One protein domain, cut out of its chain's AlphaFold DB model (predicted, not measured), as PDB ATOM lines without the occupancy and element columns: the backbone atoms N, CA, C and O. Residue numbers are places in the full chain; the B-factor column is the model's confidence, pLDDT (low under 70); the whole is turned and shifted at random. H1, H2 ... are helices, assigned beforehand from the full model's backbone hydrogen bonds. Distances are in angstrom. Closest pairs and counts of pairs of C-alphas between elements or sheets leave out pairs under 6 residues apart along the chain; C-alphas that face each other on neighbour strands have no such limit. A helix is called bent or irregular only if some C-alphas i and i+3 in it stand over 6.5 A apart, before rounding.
ATOM      1  N   ALA A 107     116.753  82.956 147.666       75.44
ATOM      2  CA  ALA A 107     115.646  83.527 148.437       75.44
ATOM      3  C   ALA A 107     116.011  83.699 149.923       75.44
ATOM      4  O   ALA A 107     115.713  84.733 150.517       75.44
ATOM      5  N   LYS A 108     116.742  82.732 150.499       79.44
ATOM      6  CA  LYS A 108     117.230  82.801 151.882       79.44
ATOM      7  C   LYS A 108     118.152  83.998 152.102       79.44
ATOM      8  O   LYS A 108     117.918  84.779 153.018       79.44
ATOM      9  N   THR A 109     119.142  84.193 151.231       83.00
ATOM     10  CA  THR A 109     120.025  85.363 151.317       83.00
ATOM     11  C   THR A 109     119.233  86.658 151.191       83.00
ATOM     12  O   THR A 109     119.510  87.605 151.920       83.00
ATOM     13  N   TYR A 110     118.207  86.695 150.338       80.88
ATOM     14  CA  TYR A 110     117.336  87.860 150.236       80.88
ATOM     15  C   TYR A 110     116.562  88.159 151.524       80.88
ATOM     16  O   TYR A 110     116.632  89.287 152.012       80.88
ATOM     17  N   SER A 111     115.933  87.153 152.132       83.06
ATOM     18  CA  SER A 111     115.289  87.278 153.447       83.06
ATOM     19  C   SER A 111     116.249  87.805 154.517       83.06
ATOM     20  O   SER A 111     115.943  88.784 155.201       83.06
ATOM     21  N   ASP A 112     117.435  87.202 154.625       86.69
ATOM     22  CA  ASP A 112     118.433  87.574 155.633       86.69
ATOM     23  C   ASP A 112     118.891  89.030 155.454       86.69
ATOM     24  O   ASP A 112     118.972  89.797 156.417       86.69
ATOM     25  N   GLN A 113     119.155  89.450 154.213       86.94
ATOM     26  CA  GLN A 113     119.612  90.810 153.938       86.94
ATOM     27  C   GLN A 113     118.509  91.860 154.124       86.94
ATOM     28  O   GLN A 113     118.791  92.955 154.614       86.94
ATOM     29  N   VAL A 114     117.246  91.550 153.813       83.81
ATOM     30  CA  VAL A 114     116.130  92.476 154.078       83.81
ATOM     31  C   VAL A 114     115.924  92.679 155.584       83.81
ATOM     32  O   VAL A 114     115.658  93.804 156.019       83.81
ATOM     33  N   GLN A 115     116.147  91.648 156.406       83.12
ATOM     34  CA  GLN A 115     116.139  91.794 157.864       83.12
ATOM     35  C   GLN A 115     117.247  92.746 158.351       83.12
ATOM     36  O   GLN A 115     116.988  93.616 159.187       83.12
ATOM     37  N   GLN A 116     118.459  92.650 157.791       83.38
ATOM     38  CA  GLN A 116     119.548  93.589 158.096       83.38
ATOM     39  C   GLN A 116     119.195  95.027 157.692       83.38
ATOM     40  O   GLN A 116     119.415  95.963 158.465       83.38
ATOM     41  N   VAL A 117     118.578  95.213 156.519       84.44
ATOM     42  CA  VAL A 117     118.088  96.524 156.060       84.44
ATOM     43  C   VAL A 117     117.021  97.094 157.001       84.44
ATOM     44  O   VAL A 117     117.021  98.295 157.283       84.44
ATOM     45  N   SER A 118     116.139  96.250 157.541       81.69
ATOM     46  CA  SER A 118     115.175  96.663 158.565       81.69
ATOM     47  C   SER A 118     115.882  97.190 159.822       81.69
ATOM     48  O   SER A 118     115.549  98.269 160.315       81.69
ATOM     49  N   GLY A 119     116.945  96.513 160.271       81.69
ATOM     50  CA  GLY A 119     117.795  96.990 161.369       81.69
ATOM     51  C   GLY A 119     118.451  98.349 161.087       81.69
ATOM     52  O   GLY A 119     118.534  99.198 161.972       81.69
ATOM     53  N   VAL A 120     118.855  98.608 159.841       87.19
ATOM     54  CA  VAL A 120     119.418  99.908 159.435       87.19
ATOM     55  C   VAL A 120     118.384 101.033 159.520       87.19
ATOM     56  O   VAL A 120     118.704 102.135 159.973       87.19
ATOM     57  N   ARG A 121     117.124 100.774 159.146       89.25
ATOM     58  CA  ARG A 121     116.036 101.760 159.296       89.25
ATOM     59  C   ARG A 121     115.857 102.185 160.750       89.25
ATOM     60  O   ARG A 121     115.560 103.354 161.001       89.25
ATOM     61  N   GLU A 122     116.052 101.258 161.678       87.06
ATOM     62  CA  GLU A 122     115.927 101.513 163.108       87.06
ATOM     63  C   GLU A 122     117.087 102.354 163.652       87.06
ATOM     64  O   GLU A 122     116.859 103.304 164.402       87.06
ATOM     65  N   VAL A 123     118.315 102.102 163.191       89.38
ATOM     66  CA  VAL A 123     119.471 102.967 163.490       89.38
ATOM     67  C   VAL A 123     119.225 104.388 162.980       89.38
ATOM     68  O   VAL A 123     119.360 105.345 163.737       89.38
ATOM     69  N   ILE A 124     118.771 104.545 161.731       89.69
ATOM     70  CA  ILE A 124     118.440 105.867 161.173       89.69
ATOM     71  C   ILE A 124     117.339 106.544 161.999       89.69
ATOM     72  O   ILE A 124     117.423 107.738 162.280       89.69
ATOM     73  N   ARG A 125     116.313 105.794 162.429       90.75
ATOM     74  CA  ARG A 125     115.246 106.313 163.296       90.75
ATOM     75  C   ARG A 125     115.806 106.821 164.626       90.75
ATOM     76  O   ARG A 125     115.438 107.919 165.032       90.75
ATOM     77  N   ARG A 126     116.705 106.065 165.263       90.69
ATOM     78  CA  ARG A 126     117.383 106.465 166.504       90.69
ATOM     79  C   ARG A 126     118.187 107.752 166.316       90.69
ATOM     80  O   ARG A 126     118.011 108.675 167.103       90.69
ATOM     81  N   ILE A 127     118.980 107.849 165.244       89.75
ATOM     82  CA  ILE A 127     119.740 109.067 164.908       89.75
ATOM     83  C   ILE A 127     118.786 110.260 164.753       89.75
ATOM     84  O   ILE A 127     119.009 111.313 165.341       89.75
ATOM     85  N   MET A 128     117.681 110.095 164.018       87.75
ATOM     86  CA  MET A 128     116.680 111.156 163.828       87.75
ATOM     87  C   MET A 128     115.977 111.579 165.127       87.75
ATOM     88  O   MET A 128     115.513 112.712 165.217       87.75
ATOM     89  N   SER A 129     115.865 110.679 166.105       88.62
ATOM     90  CA  SER A 129     115.292 110.958 167.427       88.62
ATOM     91  C   SER A 129     116.283 111.619 168.390       88.62
ATOM     92  O   SER A 129     115.878 112.022 169.478       88.62
ATOM     93  N   SER A 130     117.551 111.768 168.006       87.00
ATOM     94  CA  SER A 130     118.563 112.415 168.835       87.00
ATOM     95  C   SER A 130     118.303 113.930 168.959       87.00
ATOM     96  O   SER A 130     118.028 114.577 167.939       87.00
ATOM     97  N   PRO A 131     118.368 114.537 170.163       83.44
ATOM     98  CA  PRO A 131     118.110 115.968 170.368       83.44
ATOM     99  C   PRO A 131     118.947 116.876 169.462       83.44
ATOM    100  O   PRO A 131     118.430 117.827 168.887       83.44
ATOM    101  N   GLN A 132     120.215 116.523 169.255       82.00
ATOM    102  CA  GLN A 132     121.172 117.253 168.425       82.00
ATOM    103  C   GLN A 132     120.715 117.340 166.958       82.00
ATOM    104  O   GLN A 132     120.940 118.339 166.283       82.00
ATOM    105  N   VAL A 133     120.025 116.310 166.465       84.50
ATOM    106  CA  VAL A 133     119.563 116.216 165.073       84.50
ATOM    107  C   VAL A 133     118.260 116.990 164.848       84.50
ATOM    108  O   VAL A 133     117.948 117.338 163.711       84.50
ATOM    109  N   HIS A 134     117.501 117.314 165.905       82.12
ATOM    110  CA  HIS A 134     116.234 118.046 165.774       82.12
ATOM    111  C   HIS A 134     116.418 119.444 165.181       82.12
ATOM    112  O   HIS A 134     115.546 119.895 164.432       82.12
ATOM    113  N   GLU A 135     117.545 120.086 165.492       78.81
ATOM    114  CA  GLU A 135     117.880 121.451 165.079       78.81
ATOM    115  C   GLU A 135     118.461 121.521 163.649       78.81
ATOM    116  O   GLU A 135     118.402 122.568 163.008       78.81
ATOM    117  N   GLU A 136     118.941 120.398 163.102       84.56
ATOM    118  CA  GLU A 136     119.581 120.313 161.780       84.56
ATOM    119  C   GLU A 136     118.603 119.812 160.702       84.56
ATOM    120  O   GLU A 136     118.554 118.627 160.352       84.56
ATOM    121  N   ILE A 137     117.813 120.732 160.135       87.31
ATOM    122  CA  ILE A 137     116.800 120.433 159.102       87.31
ATOM    123  C   ILE A 137     117.385 119.651 157.901       87.31
ATOM    124  O   ILE A 137     116.818 118.608 157.557       87.31
ATOM    125  N   PRO A 138     118.526 120.046 157.295       89.88
ATOM    126  CA  PRO A 138     119.060 119.348 156.120       89.88
ATOM    127  C   PRO A 138     119.486 117.905 156.419       89.88
ATOM    128  O   PRO A 138     119.343 117.018 155.572       89.88
ATOM    129  N   LEU A 139     119.971 117.646 157.639       90.00
ATOM    130  CA  LEU A 139     120.334 116.307 158.097       90.00
ATOM    131  C   LEU A 139     119.088 115.426 158.230       90.00
ATOM    132  O   LEU A 139     119.073 114.293 157.752       90.00
ATOM    133  N   ARG A 140     118.011 115.955 158.818       92.19
ATOM    134  CA  ARG A 140     116.741 115.225 158.960       92.19
ATOM    135  C   ARG A 140     116.114 114.872 157.623       92.19
ATOM    136  O   ARG A 140     115.595 113.767 157.475       92.19
ATOM    137  N   GLU A 141     116.162 115.779 156.655       90.88
ATOM    138  CA  GLU A 141     115.674 115.508 155.304       90.88
ATOM    139  C   GLU A 141     116.486 114.403 154.621       90.88
ATOM    140  O   GLU A 141     115.908 113.495 154.023       90.88
ATOM    141  N   ALA A 142     117.815 114.443 154.743       90.69
ATOM    142  CA  ALA A 142     118.699 113.421 154.195       90.69
ATOM    143  C   ALA A 142     118.441 112.040 154.824       90.69
ATOM    144  O   ALA A 142     118.188 111.071 154.107       90.69
ATOM    145  N   LEU A 143     118.388 111.960 156.157       92.06
ATOM    146  CA  LEU A 143     118.037 110.731 156.879       92.06
ATOM    147  C   LEU A 143     116.616 110.248 156.532       92.06
ATOM    148  O   LEU A 143     116.372 109.048 156.394       92.06
ATOM    149  N   GLY A 144     115.678 111.176 156.326       92.12
ATOM    150  CA  GLY A 144     114.315 110.889 155.891       92.12
ATOM    151  C   GLY A 144     114.250 110.252 154.502       92.12
ATOM    152  O   GLY A 144     113.516 109.278 154.325       92.12
ATOM    153  N   ARG A 145     115.046 110.751 153.544       91.31
ATOM    154  CA  ARG A 145     115.198 110.150 152.206       91.31
ATOM    155  C   ARG A 145     115.764 108.735 152.302       91.31
ATOM    156  O   ARG A 145     115.116 107.808 151.827       91.31
ATOM    157  N   MET A 146     116.867 108.547 153.033       91.12
ATOM    158  CA  MET A 146     117.450 107.216 153.263       91.12
ATOM    159  C   MET A 146     116.420 106.235 153.836       91.12
ATOM    160  O   MET A 146     116.247 105.127 153.335       91.12
ATOM    161  N   ARG A 147     115.682 106.646 154.874       91.38
ATOM    162  CA  ARG A 147     114.656 105.806 155.506       91.38
ATOM    163  C   ARG A 147     113.497 105.484 154.562       91.38
ATOM    164  O   ARG A 147     112.942 104.389 154.650       91.38
ATOM    165  N   LYS A 148     113.092 106.433 153.712       90.56
ATOM    166  CA  LYS A 148     112.024 106.246 152.723       90.56
ATOM    167  C   LYS A 148     112.426 105.194 151.691       90.56
ATOM    168  O   LYS A 148     111.641 104.281 151.453       90.56
ATOM    169  N   ASP A 149     113.646 105.266 151.170       87.56
ATOM    170  CA  ASP A 149     114.150 104.305 150.184       87.56
ATOM    171  C   ASP A 149     114.182 102.886 150.758       87.56
ATOM    172  O   ASP A 149     113.619 101.957 150.178       87.56
ATOM    173  N   LEU A 150     114.729 102.725 151.969       88.31
ATOM    174  CA  LEU A 150     114.736 101.425 152.645       88.31
ATOM    175  C   LEU A 150     113.321 100.934 152.988       88.31
ATOM    176  O   LEU A 150     113.070  99.732 152.996       88.31
ATOM    177  N   LYS A 151     112.374 101.839 153.277       90.38
ATOM    178  CA  LYS A 151     110.967 101.473 153.507       90.38
ATOM    179  C   LYS A 151     110.334 100.895 152.242       90.38
ATOM    180  O   LYS A 151     109.600  99.921 152.353       90.38
ATOM    181  N   HIS A 152     110.596 101.487 151.078       89.81
ATOM    182  CA  HIS A 152     110.097 100.963 149.808       89.81
ATOM    183  C   HIS A 152     110.664  99.571 149.514       89.81
ATOM    184  O   HIS A 152     109.898  98.688 149.148       89.81
ATOM    185  N   LEU A 153     111.954  99.348 149.788       86.69
ATOM    186  CA  LEU A 153     112.583  98.034 149.625       86.69
ATOM    187  C   LEU A 153     111.973  96.961 150.543       86.69
ATOM    188  O   LEU A 153     111.681  95.859 150.096       86.69
ATOM    189  N   VAL A 154     111.760  97.278 151.826       87.06
ATOM    190  CA  VAL A 154     111.141  96.331 152.774       87.06
ATOM    191  C   VAL A 154     109.689  96.043 152.395       87.06
ATOM    192  O   VAL A 154     109.261  94.900 152.469       87.06
ATOM    193  N   LYS A 155     108.941  97.057 151.951       89.19
ATOM    194  CA  LYS A 155     107.553  96.865 151.523       89.19
ATOM    195  C   LYS A 155     107.459  95.991 150.267       89.19
ATOM    196  O   LYS A 155     106.638  95.090 150.216       89.19
ATOM    197  N   GLU A 156     108.326  96.222 149.283       89.25
ATOM    198  CA  GLU A 156     108.420  95.373 148.088       89.25
ATOM    199  C   GLU A 156     108.703  93.910 148.451       89.25
ATOM    200  O   GLU A 156     108.090  93.001 147.895       89.25
ATOM    201  N   TYR A 157     109.588  93.679 149.425       87.75
ATOM    202  CA  TYR A 157     109.816  92.344 149.968       87.75
ATOM    203  C   TYR A 157     108.539  91.761 150.589       87.75
ATOM    204  O   TYR A 157     108.151  90.651 150.243       87.75
ATOM    205  N   GLU A 158     107.864  92.492 151.477       87.56
ATOM    206  CA  GLU A 158     106.629  92.028 152.128       87.56
ATOM    207  C   GLU A 158     105.536  91.663 151.112       87.56
ATOM    208  O   GLU A 158     104.880  90.630 151.261       87.56
ATOM    209  N   ASP A 159     105.388  92.469 150.059       88.44
ATOM    210  CA  ASP A 159     104.340  92.312 149.052       88.44
ATOM    211  C   ASP A 159     104.643  91.155 148.072       88.44
ATOM    212  O   ASP A 159     103.742  90.395 147.711       88.44
ATOM    213  N   ASN A 160     105.909  90.971 147.667       87.31
ATOM    214  CA  ASN A 160     106.265  90.126 146.515       87.31
ATOM    215  C   ASN A 160     107.153  88.911 146.844       87.31
ATOM    216  O   ASN A 160     107.404  88.077 145.969       87.31
ATOM    217  N   TYR A 161     107.635  88.753 148.082       86.62
ATOM    218  CA  TYR A 161     108.590  87.687 148.424       86.62
ATOM    219  C   TYR A 161     107.973  86.282 148.499       86.62
ATOM    220  O   TYR A 161     108.644  85.293 148.191       86.62
ATOM    221  N   LEU A 162     106.698  86.152 148.881       84.50
ATOM    222  CA  LEU A 162     106.069  84.843 149.106       84.50
ATOM    223  C   LEU A 162     106.128  83.910 147.873       84.50
ATOM    224  O   LEU A 162     106.506  82.745 148.035       84.50
ATOM    225  N   PRO A 163     105.826  84.369 146.640       82.88
ATOM    226  CA  PRO A 163     106.033  83.574 145.429       82.88
ATOM    227  C   PRO A 163     107.484  83.123 145.208       82.88
ATOM    228  O   PRO A 163     107.708  82.011 144.733       82.88
ATOM    229  N   VAL A 164     108.471  83.952 145.561       83.62
ATOM    230  CA  VAL A 164     109.901  83.629 145.419       83.62
ATOM    231  C   VAL A 164     110.306  82.533 146.402       83.62
ATOM    232  O   VAL A 164     110.946  81.560 146.009       83.62
ATOM    233  N   ALA A 165     109.892  82.651 147.665       84.06
ATOM    234  CA  ALA A 165     110.180  81.656 148.695       84.06
ATOM    235  C   ALA A 165     109.553  80.289 148.375       84.06
ATOM    236  O   ALA A 165     110.174  79.250 148.592       84.06
ATOM    237  N   ARG A 166     108.329  80.286 147.827       83.88
ATOM    238  CA  ARG A 166     107.668  79.061 147.355       83.88
ATOM    239  C   ARG A 166     108.433  78.422 146.197       83.88
ATOM    240  O   ARG A 166     108.665  77.221 146.242       83.88
ATOM    241  N   GLN A 167     108.873  79.219 145.222       81.44
ATOM    242  CA  GLN A 167     109.659  78.719 144.092       81.44
ATOM    243  C   GLN A 167     111.001  78.128 144.539       81.44
ATOM    244  O   GLN A 167     111.342  77.034 144.115       81.44
ATOM    245  N   GLN A 168     111.725  78.799 145.441       84.44
ATOM    246  CA  GLN A 168     112.999  78.298 145.971       84.44
ATOM    247  C   GLN A 168     112.842  76.907 146.595       84.44
ATOM    248  O   GLN A 168     113.670  76.035 146.360       84.44
ATOM    249  N   ARG A 169     111.774  76.694 147.373       82.44
ATOM    250  CA  ARG A 169     111.506  75.393 147.998       82.44
ATOM    251  C   ARG A 169     111.263  74.303 146.955       82.44
ATOM    252  O   ARG A 169     111.791  73.209 147.107       82.44
ATOM    253  N   LEU A 170     110.505  74.614 145.903       79.81
ATOM    254  CA  LEU A 170     110.264  73.685 144.796       79.81
ATOM    255  C   LEU A 170     111.555  73.364 144.036       79.81
ATOM    256  O   LEU A 170     111.799  72.205 143.722       79.81
ATOM    257  N   ASP A 171     112.397  74.369 143.782       77.06
ATOM    258  CA  ASP A 171     113.689  74.183 143.114       77.06
ATOM    259  C   ASP A 171     114.617  73.280 143.955       77.06
ATOM    260  O   ASP A 171     115.254  72.373 143.421       77.06
ATOM    261  N   GLU A 172     114.675  73.491 145.276       81.56
ATOM    262  CA  GLU A 172     115.462  72.675 146.215       81.56
ATOM    263  C   GLU A 172     114.956  71.229 146.300       81.56
ATOM    264  O   GLU A 172     115.753  70.289 146.282       81.56
ATOM    265  N   GLU A 173     113.638  71.037 146.359       81.44
ATOM    266  CA  GLU A 173     113.010  69.717 146.385       81.44
ATOM    267  C   GLU A 173     113.240  68.967 145.066       81.44
ATOM    268  O   GLU A 173     113.692  67.821 145.084       81.44
ATOM    269  N   TYR A 174     113.061  69.637 143.923       75.81
ATOM    270  CA  TYR A 174     113.372  69.088 142.602       75.81
ATOM    271  C   TYR A 174     114.844  68.671 142.485       75.81
ATOM    272  O   TYR A 174     115.143  67.564 142.033       75.81
ATOM    273  N   LEU A 175     115.781  69.523 142.922       74.19
ATOM    274  CA  LEU A 175     117.211  69.203 142.920       74.19
ATOM    275  C   LEU A 175     117.537  68.027 143.845       74.19
ATOM    276  O   LEU A 175     118.343  67.178 143.474       74.19
ATOM    277  N   SER A 176     116.897  67.948 145.013       77.38
ATOM    278  CA  SER A 176     117.043  66.830 145.950       77.38
ATOM    279  C   SER A 176     116.547  65.515 145.345       77.38
ATOM    280  O   SER A 176     117.255  64.511 145.402       77.38
ATOM    281  N   HIS A 177     115.380  65.518 144.695       69.25
ATOM    282  CA  HIS A 177     114.859  64.354 143.975       69.25
ATOM    283  C   HIS A 177     115.765  63.945 142.814       69.25
ATOM    284  O   HIS A 177     116.090  62.769 142.684       69.25
ATOM    285  N   LYS A 178     116.235  64.903 142.009       68.19
ATOM    286  CA  LYS A 178     117.164  64.633 140.906       68.19
ATOM    287  C   LYS A 178     118.492  64.069 141.408       68.19
ATOM    288  O   LYS A 178     119.015  63.137 140.814       68.19
ATOM    289  N   LEU A 179     119.027  64.602 142.505       67.56
ATOM    290  CA  LEU A 179     120.246  64.091 143.127       67.56
ATOM    291  C   LEU A 179     120.036  62.667 143.657       67.56
ATOM    292  O   LEU A 179     120.873  61.809 143.409       67.56
ATOM    293  N   LYS A 180     118.907  62.389 144.321       71.75
ATOM    294  CA  LYS A 180     118.554  61.035 144.772       71.75
ATOM    295  C   LYS A 180     118.402  60.061 143.607       71.75
ATOM    296  O   LYS A 180     118.959  58.983 143.697       71.75
ATOM    297  N   ALA A 181     117.742  60.456 142.521       67.00
ATOM    298  CA  ALA A 181     117.592  59.640 141.313       67.00
ATOM    299  C   ALA A 181     118.913  59.429 140.550       67.00
ATOM    300  O   ALA A 181     119.082  58.428 139.874       67.00
ATOM    301  N   LEU A 182     119.868  60.358 140.650       63.78
ATOM    302  CA  LEU A 182     121.223  60.162 140.118       63.78
ATOM    303  C   LEU A 182     122.078  59.254 141.015       63.78
ATOM    304  O   LEU A 182     123.008  58.622 140.529       63.78
ATOM    305  N   ILE A 183     121.796  59.219 142.320       64.31
ATOM    306  CA  ILE A 183     122.469  58.348 143.296       64.31
ATOM    307  C   ILE A 183     121.845  56.940 143.304       64.31
ATOM    308  O   ILE A 183     122.541  55.961 143.559       64.31
ATOM    309  N   GLN A 184     120.543  56.842 143.034       62.84
ATOM    310  CA  GLN A 184     119.766  55.616 142.888       62.84
ATOM    311  C   GLN A 184     119.435  55.430 141.406       62.84
ATOM    312  O   GLN A 184     118.368  55.840 140.955       62.84
ATOM    313  N   GLU A 185     120.338  54.830 140.632       51.19
ATOM    314  CA  GLU A 185     119.914  54.195 139.382       51.19
ATOM    315  C   GLU A 185     118.799  53.179 139.733       51.19
ATOM    316  O   GLU A 185     119.053  52.199 140.429       51.19
ATOM    317  N   PRO A 200     110.330  74.813 136.862       55.50
ATOM    318  CA  PRO A 200     111.097  75.375 137.964       55.50
ATOM    319  C   PRO A 200     112.026  76.453 137.399       55.50
ATOM    320  O   PRO A 200     113.130  76.203 136.914       55.50
ATOM    321  N   LEU A 201     111.517  77.680 137.340       62.84
ATOM    322  CA  LEU A 201     112.319  78.847 137.039       62.84
ATOM    323  C   LEU A 201     113.123  79.132 138.302       62.84
ATOM    324  O   LEU A 201     112.498  79.261 139.353       62.84
ATOM    325  N   PRO A 202     114.454  79.318 138.207       72.06
ATOM    326  CA  PRO A 202     115.267  79.617 139.374       72.06
ATOM    327  C   PRO A 202     114.628  80.753 140.171       72.06
ATOM    328  O   PRO A 202     114.339  81.802 139.586       72.06
ATOM    329  N   ALA A 203     114.425  80.586 141.479       76.00
ATOM    330  CA  ALA A 203     113.872  81.641 142.339       76.00
ATOM    331  C   ALA A 203     114.583  82.997 142.142       76.00
ATOM    332  O   ALA A 203     113.965  84.062 142.167       76.00
ATOM    333  N   TRP A 204     115.878  82.962 141.823       76.44
ATOM    334  CA  TRP A 204     116.653  84.141 141.450       76.44
ATOM    335  C   TRP A 204     116.167  84.873 140.195       76.44
ATOM    336  O   TRP A 204     116.196  86.100 140.127       76.44
ATOM    337  N   ARG A 205     115.706  84.140 139.179       80.62
ATOM    338  CA  ARG A 205     115.154  84.731 137.956       80.62
ATOM    339  C   ARG A 205     113.881  85.523 138.261       80.62
ATOM    340  O   ARG A 205     113.670  86.550 137.626       80.62
ATOM    341  N   LYS A 206     113.093  85.106 139.261       81.12
ATOM    342  CA  LYS A 206     111.952  85.887 139.767       81.12
ATOM    343  C   LYS A 206     112.402  87.173 140.471       81.12
ATOM    344  O   LYS A 206     111.823  88.218 140.216       81.12
ATOM    345  N   LEU A 207     113.470  87.130 141.272       81.00
ATOM    346  CA  LEU A 207     114.029  88.329 141.928       81.00
ATOM    347  C   LEU A 207     114.616  89.349 140.939       81.00
ATOM    348  O   LEU A 207     114.576  90.552 141.179       81.00
ATOM    349  N   LYS A 208     115.127  88.882 139.796       79.56
ATOM    350  CA  LYS A 208     115.593  89.744 138.697       79.56
ATOM    351  C   LYS A 208     114.467  90.365 137.869       79.56
ATOM    352  O   LYS A 208     114.758  91.165 136.983       79.56
ATOM    353  N   ASN A 209     113.207  90.008 138.114       83.38
ATOM    354  CA  ASN A 209     112.099  90.597 137.384       83.38
ATOM    355  C   ASN A 209     111.879  92.052 137.827       83.38
ATOM    356  O   ASN A 209     111.419  92.315 138.937       83.38
ATOM    357  N   SER A 210     112.187  92.998 136.942       79.25
ATOM    358  CA  SER A 210     112.073  94.435 137.201       79.25
ATOM    359  C   SER A 210     110.638  94.900 137.462       79.25
ATOM    360  O   SER A 210     110.468  95.968 138.043       79.25
ATOM    361  N   SER A 211     109.617  94.144 137.028       82.62
ATOM    362  CA  SER A 211     108.212  94.481 137.306       82.62
ATOM    363  C   SER A 211     107.833  94.224 138.760       82.62
ATOM    364  O   SER A 211     107.124  95.027 139.357       82.62
ATOM    365  N   ASP A 212     108.326  93.119 139.318       81.69
ATOM    366  CA  ASP A 212     107.939  92.639 140.648       81.69
ATOM    367  C   ASP A 212     108.897  93.176 141.721       81.69
ATOM    368  O   ASP A 212     108.510  93.365 142.871       81.69
ATOM    369  N   PHE A 213     110.148  93.456 141.336       86.38
ATOM    370  CA  PHE A 213     111.207  93.924 142.230       86.38
ATOM    371  C   PHE A 213     111.945  95.179 141.709       86.38
ATOM    372  O   PHE A 213     113.175  95.157 141.551       86.38
ATOM    373  N   PRO A 214     111.249  96.284 141.376       86.25
ATOM    374  CA  PRO A 214     111.886  97.501 140.865       86.25
ATOM    375  C   PRO A 214     112.885  98.144 141.847       86.25
ATOM    376  O   PRO A 214     113.948  98.613 141.427       86.25
ATOM    377  N   HIS A 215     112.591  98.164 143.150       84.12
ATOM    378  CA  HIS A 215     113.448  98.772 144.167       84.12
ATOM    379  C   HIS A 215     114.699  97.936 144.430       84.12
ATOM    380  O   HIS A 215     115.795  98.496 144.468       84.12
ATOM    381  N   LEU A 216     114.570  96.612 144.538       83.88
ATOM    382  CA  LEU A 216     115.712  95.703 144.633       83.88
ATOM    383  C   LEU A 216     116.632  95.829 143.414       83.88
ATOM    384  O   LEU A 216     117.844  95.964 143.574       83.88
ATOM    385  N   ASN A 217     116.079  95.844 142.199       83.12
ATOM    386  CA  ASN A 217     116.884  95.955 140.981       83.12
ATOM    387  C   ASN A 217     117.594  97.311 140.868       83.12
ATOM    388  O   ASN A 217     118.755  97.361 140.456       83.12
ATOM    389  N   SER A 218     116.944  98.401 141.283       80.06
ATOM    390  CA  SER A 218     117.588  99.716 141.413       80.06
ATOM    391  C   SER A 218     118.759  99.672 142.405       80.06
ATOM    392  O   SER A 218     119.845 100.194 142.140       80.06
ATOM    393  N   PHE A 219     118.572  98.970 143.524       76.25
ATOM    394  CA  PHE A 219     119.585  98.816 144.561       76.25
ATOM    395  C   PHE A 219     120.800  98.001 144.099       76.25
ATOM    396  O   PHE A 219     121.932  98.380 144.390       76.25
ATOM    397  N   LEU A 220     120.580  96.918 143.347       75.81
ATOM    398  CA  LEU A 220     121.639  96.034 142.848       75.81
ATOM    399  C   LEU A 220     122.419  96.644 141.674       75.81
ATOM    400  O   LEU A 220     123.647  96.635 141.680       75.81
ATOM    401  N   ASN A 221     121.726  97.213 140.683       69.44
ATOM    402  CA  ASN A 221     122.361  97.709 139.455       69.44
ATOM    403  C   ASN A 221     122.940  99.126 139.600       69.44
ATOM    404  O   ASN A 221     123.786  99.540 138.809       69.44
ATOM    405  N   GLY A 222     122.483  99.885 140.602       63.78
ATOM    406  CA  GLY A 222     122.698 101.328 140.682       63.78
ATOM    407  C   GLY A 222     123.155 101.846 142.038       63.78
ATOM    408  O   GLY A 222     123.104 103.058 142.238       63.78
ATOM    409  N   TYR A 223     123.631 101.005 142.970       58.69
ATOM    410  CA  TYR A 223     123.966 101.463 144.330       58.69
ATOM    411  C   TYR A 223     124.879 102.701 144.350       58.69
ATOM    412  O   TYR A 223     124.642 103.648 145.104       58.69
ATOM    413  N   LYS A 224     125.884 102.746 143.458       56.75
ATOM    414  CA  LYS A 224     126.818 103.878 143.343       56.75
ATOM    415  C   LYS A 224     126.145 105.210 142.981       56.75
ATOM    416  O   LYS A 224     126.731 106.241 143.304       56.75
ATOM    417  N   VAL A 225     124.971 105.186 142.350       55.91
ATOM    418  CA  VAL A 225     124.205 106.348 141.856       55.91
ATOM    419  C   VAL A 225     122.858 106.494 142.588       55.91
ATOM    420  O   VAL A 225     122.102 107.419 142.312       55.91
ATOM    421  N   SER A 226     122.569 105.605 143.543       71.88
ATOM    422  CA  SER A 226     121.292 105.561 144.255       71.88
ATOM    423  C   SER A 226     121.016 106.837 145.057       71.88
ATOM    424  O   SER A 226     121.922 107.441 145.644       71.88
ATOM    425  N   ASP A 227     119.738 107.214 145.130       78.81
ATOM    426  CA  ASP A 227     119.281 108.339 145.953       78.81
ATOM    427  C   ASP A 227     119.604 108.121 147.439       78.81
ATOM    428  O   ASP A 227     119.994 109.067 148.130       78.81
ATOM    429  N   PHE A 228     119.608 106.861 147.889       84.56
ATOM    430  CA  PHE A 228     120.091 106.461 149.206       84.56
ATOM    431  C   PHE A 228     121.540 106.898 149.447       84.56
ATOM    432  O   PHE A 228     121.840 107.514 150.471       84.56
ATOM    433  N   ARG A 229     122.455 106.614 148.507       84.75
ATOM    434  CA  ARG A 229     123.870 106.984 148.643       84.75
ATOM    435  C   ARG A 229     124.057 108.497 148.629       84.75
ATOM    436  O   ARG A 229     124.821 109.016 149.436       84.75
ATOM    437  N   ARG A 230     123.348 109.217 147.755       86.75
ATOM    438  CA  ARG A 230     123.390 110.691 147.725       86.75
ATOM    439  C   ARG A 230     122.922 111.284 149.053       86.75
ATOM    440  O   ARG A 230     123.569 112.174 149.595       86.75
ATOM    441  N   ALA A 231     121.822 110.767 149.595       87.06
ATOM    442  CA  ALA A 231     121.306 111.187 150.888       87.06
ATOM    443  C   ALA A 231     122.275 110.848 152.035       87.06
ATOM    444  O   ALA A 231     122.482 111.685 152.912       87.06
ATOM    445  N   TYR A 232     122.931 109.685 151.988       90.50
ATOM    446  CA  TYR A 232     123.990 109.319 152.929       90.50
ATOM    447  C   TYR A 232     125.167 110.297 152.895       90.50
ATOM    448  O   TYR A 232     125.568 110.769 153.951       90.50
ATOM    449  N   GLU A 233     125.696 110.651 151.719       89.44
ATOM    450  CA  GLU A 233     126.832 111.581 151.623       89.44
ATOM    451  C   GLU A 233     126.489 112.965 152.190       89.44
ATOM    452  O   GLU A 233     127.296 113.568 152.900       89.44
ATOM    453  N   ILE A 234     125.263 113.445 151.948       88.44
ATOM    454  CA  ILE A 234     124.765 114.691 152.544       88.44
ATOM    455  C   ILE A 234     124.734 114.564 154.072       88.44
ATOM    456  O   ILE A 234     125.320 115.399 154.761       88.44
ATOM    457  N   ALA A 235     124.105 113.513 154.607       89.88
ATOM    458  CA  ALA A 235     124.005 113.292 156.049       89.88
ATOM    459  C   ALA A 235     125.389 113.152 156.709       89.88
ATOM    460  O   ALA A 235     125.664 113.806 157.714       89.88
ATOM    461  N   LYS A 236     126.286 112.374 156.095       91.12
ATOM    462  CA  LYS A 236     127.671 112.179 156.531       91.12
ATOM    463  C   LYS A 236     128.424 113.505 156.588       91.12
ATOM    464  O   LYS A 236     129.038 113.800 157.603       91.12
ATOM    465  N   SER A 237     128.324 114.330 155.543       86.31
ATOM    466  CA  SER A 237     129.024 115.621 155.489       86.31
ATOM    467  C   SER A 237     128.591 116.593 156.592       86.31
ATOM    468  O   SER A 237     129.412 117.350 157.111       86.31
ATOM    469  N   ILE A 238     127.308 116.572 156.973       85.75
ATOM    470  CA  ILE A 238     126.773 117.413 158.050       85.75
ATOM    471  C   ILE A 238     127.250 116.892 159.408       85.75
ATOM    472  O   ILE A 238     127.707 117.677 160.237       85.75
ATOM    473  N   LEU A 239     127.202 115.573 159.617       86.44
ATOM    474  CA  LEU A 239     127.679 114.945 160.849       86.44
ATOM    475  C   LEU A 239     129.189 115.129 161.048       86.44
ATOM    476  O   LEU A 239     129.606 115.488 162.143       86.44
ATOM    477  N   GLU A 240     130.004 114.968 160.002       84.50
ATOM    478  CA  GLU A 240     131.449 115.241 160.041       84.50
ATOM    479  C   GLU A 240     131.723 116.697 160.442       84.50
ATOM    480  O   GLU A 240     132.490 116.955 161.372       84.50
ATOM    481  N   ARG A 241     131.029 117.656 159.813       83.44
ATOM    482  CA  ARG A 241     131.164 119.081 160.141       83.44
ATOM    483  C   ARG A 241     130.847 119.358 161.612       83.44
ATOM    484  O   ARG A 241     131.600 120.081 162.266       83.44
ATOM    485  N   ASN A 242     129.768 118.776 162.132       82.50
ATOM    486  CA  ASN A 242     129.316 118.997 163.507       82.50
ATOM    487  C   ASN A 242     130.156 118.229 164.547       82.50
ATOM    488  O   ASN A 242     130.337 118.714 165.663       82.50
ATOM    489  N   ALA A 243     130.769 117.106 164.163       80.75
ATOM    490  CA  ALA A 243     131.788 116.412 164.952       80.75
ATOM    491  C   ALA A 243     133.123 117.186 165.028       80.75
ATOM    492  O   ALA A 243     134.021 116.819 165.783       80.75
ATOM    493  N   GLY A 244     133.265 118.284 164.274       71.44
ATOM    494  CA  GLY A 244     134.508 119.050 164.188       71.44
ATOM    495  C   GLY A 244     135.528 118.449 163.218       71.44
ATOM    496  O   GLY A 244     136.678 118.888 163.203       71.44
TER     497      GLY A 244
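What this domain is: This is residues 107 to 185 and 200 to 244 of the 401 residues of the protein "VOC domain-containing protein" of Streptomyces sp. BK042 (UniProt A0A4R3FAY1). Long, bent H3 makes a rod; H1 and H6 pack along its first arm, and residues 175 to 185 stick out. H4 and H5 pack on it too; H2 lies between H1 and H3. The printed part has 124 residues with six named helices, H1 to H6: all helix, loose, radius of gyration of the C-alphas 19.7 A, spans 71 by 24 by 23 A.

How they stand to each other: H3, residues 137 to 183, is one helix by its hydrogen bonds but bent, C-alphas 159 and 162 being 7.7 A apart; its arms are H3a, to 159, and H3b, from 162. H1, residues 107 to 128, touches H3a, closest C-alphas Arg 121 and Arg 147, 5.7 A, at a shallow tilt of 26 degrees. H6, residues 227 to 242, touches H3a, closest C-alphas Ala 142 and Ala 231, 4.8 A. Every O i to N i+4 pair is within hydrogen-bond range in H1, H3a, H3b and H6.

Where its parts are: H1 begins at C-alpha 107 (115.646, 83.527, 148.437); H6 ends at C-alpha 242 (129.316, 118.997, 163.507). H5, residues 214 to 225, is irregular: C-alphas 221 and 224 are 8.5 A apart.

The domain as a whole: Residues 186 to 199 are cut out, with 23.0 A between C-alphas 185 and 200. pLDDT is under 70 for 15 residues.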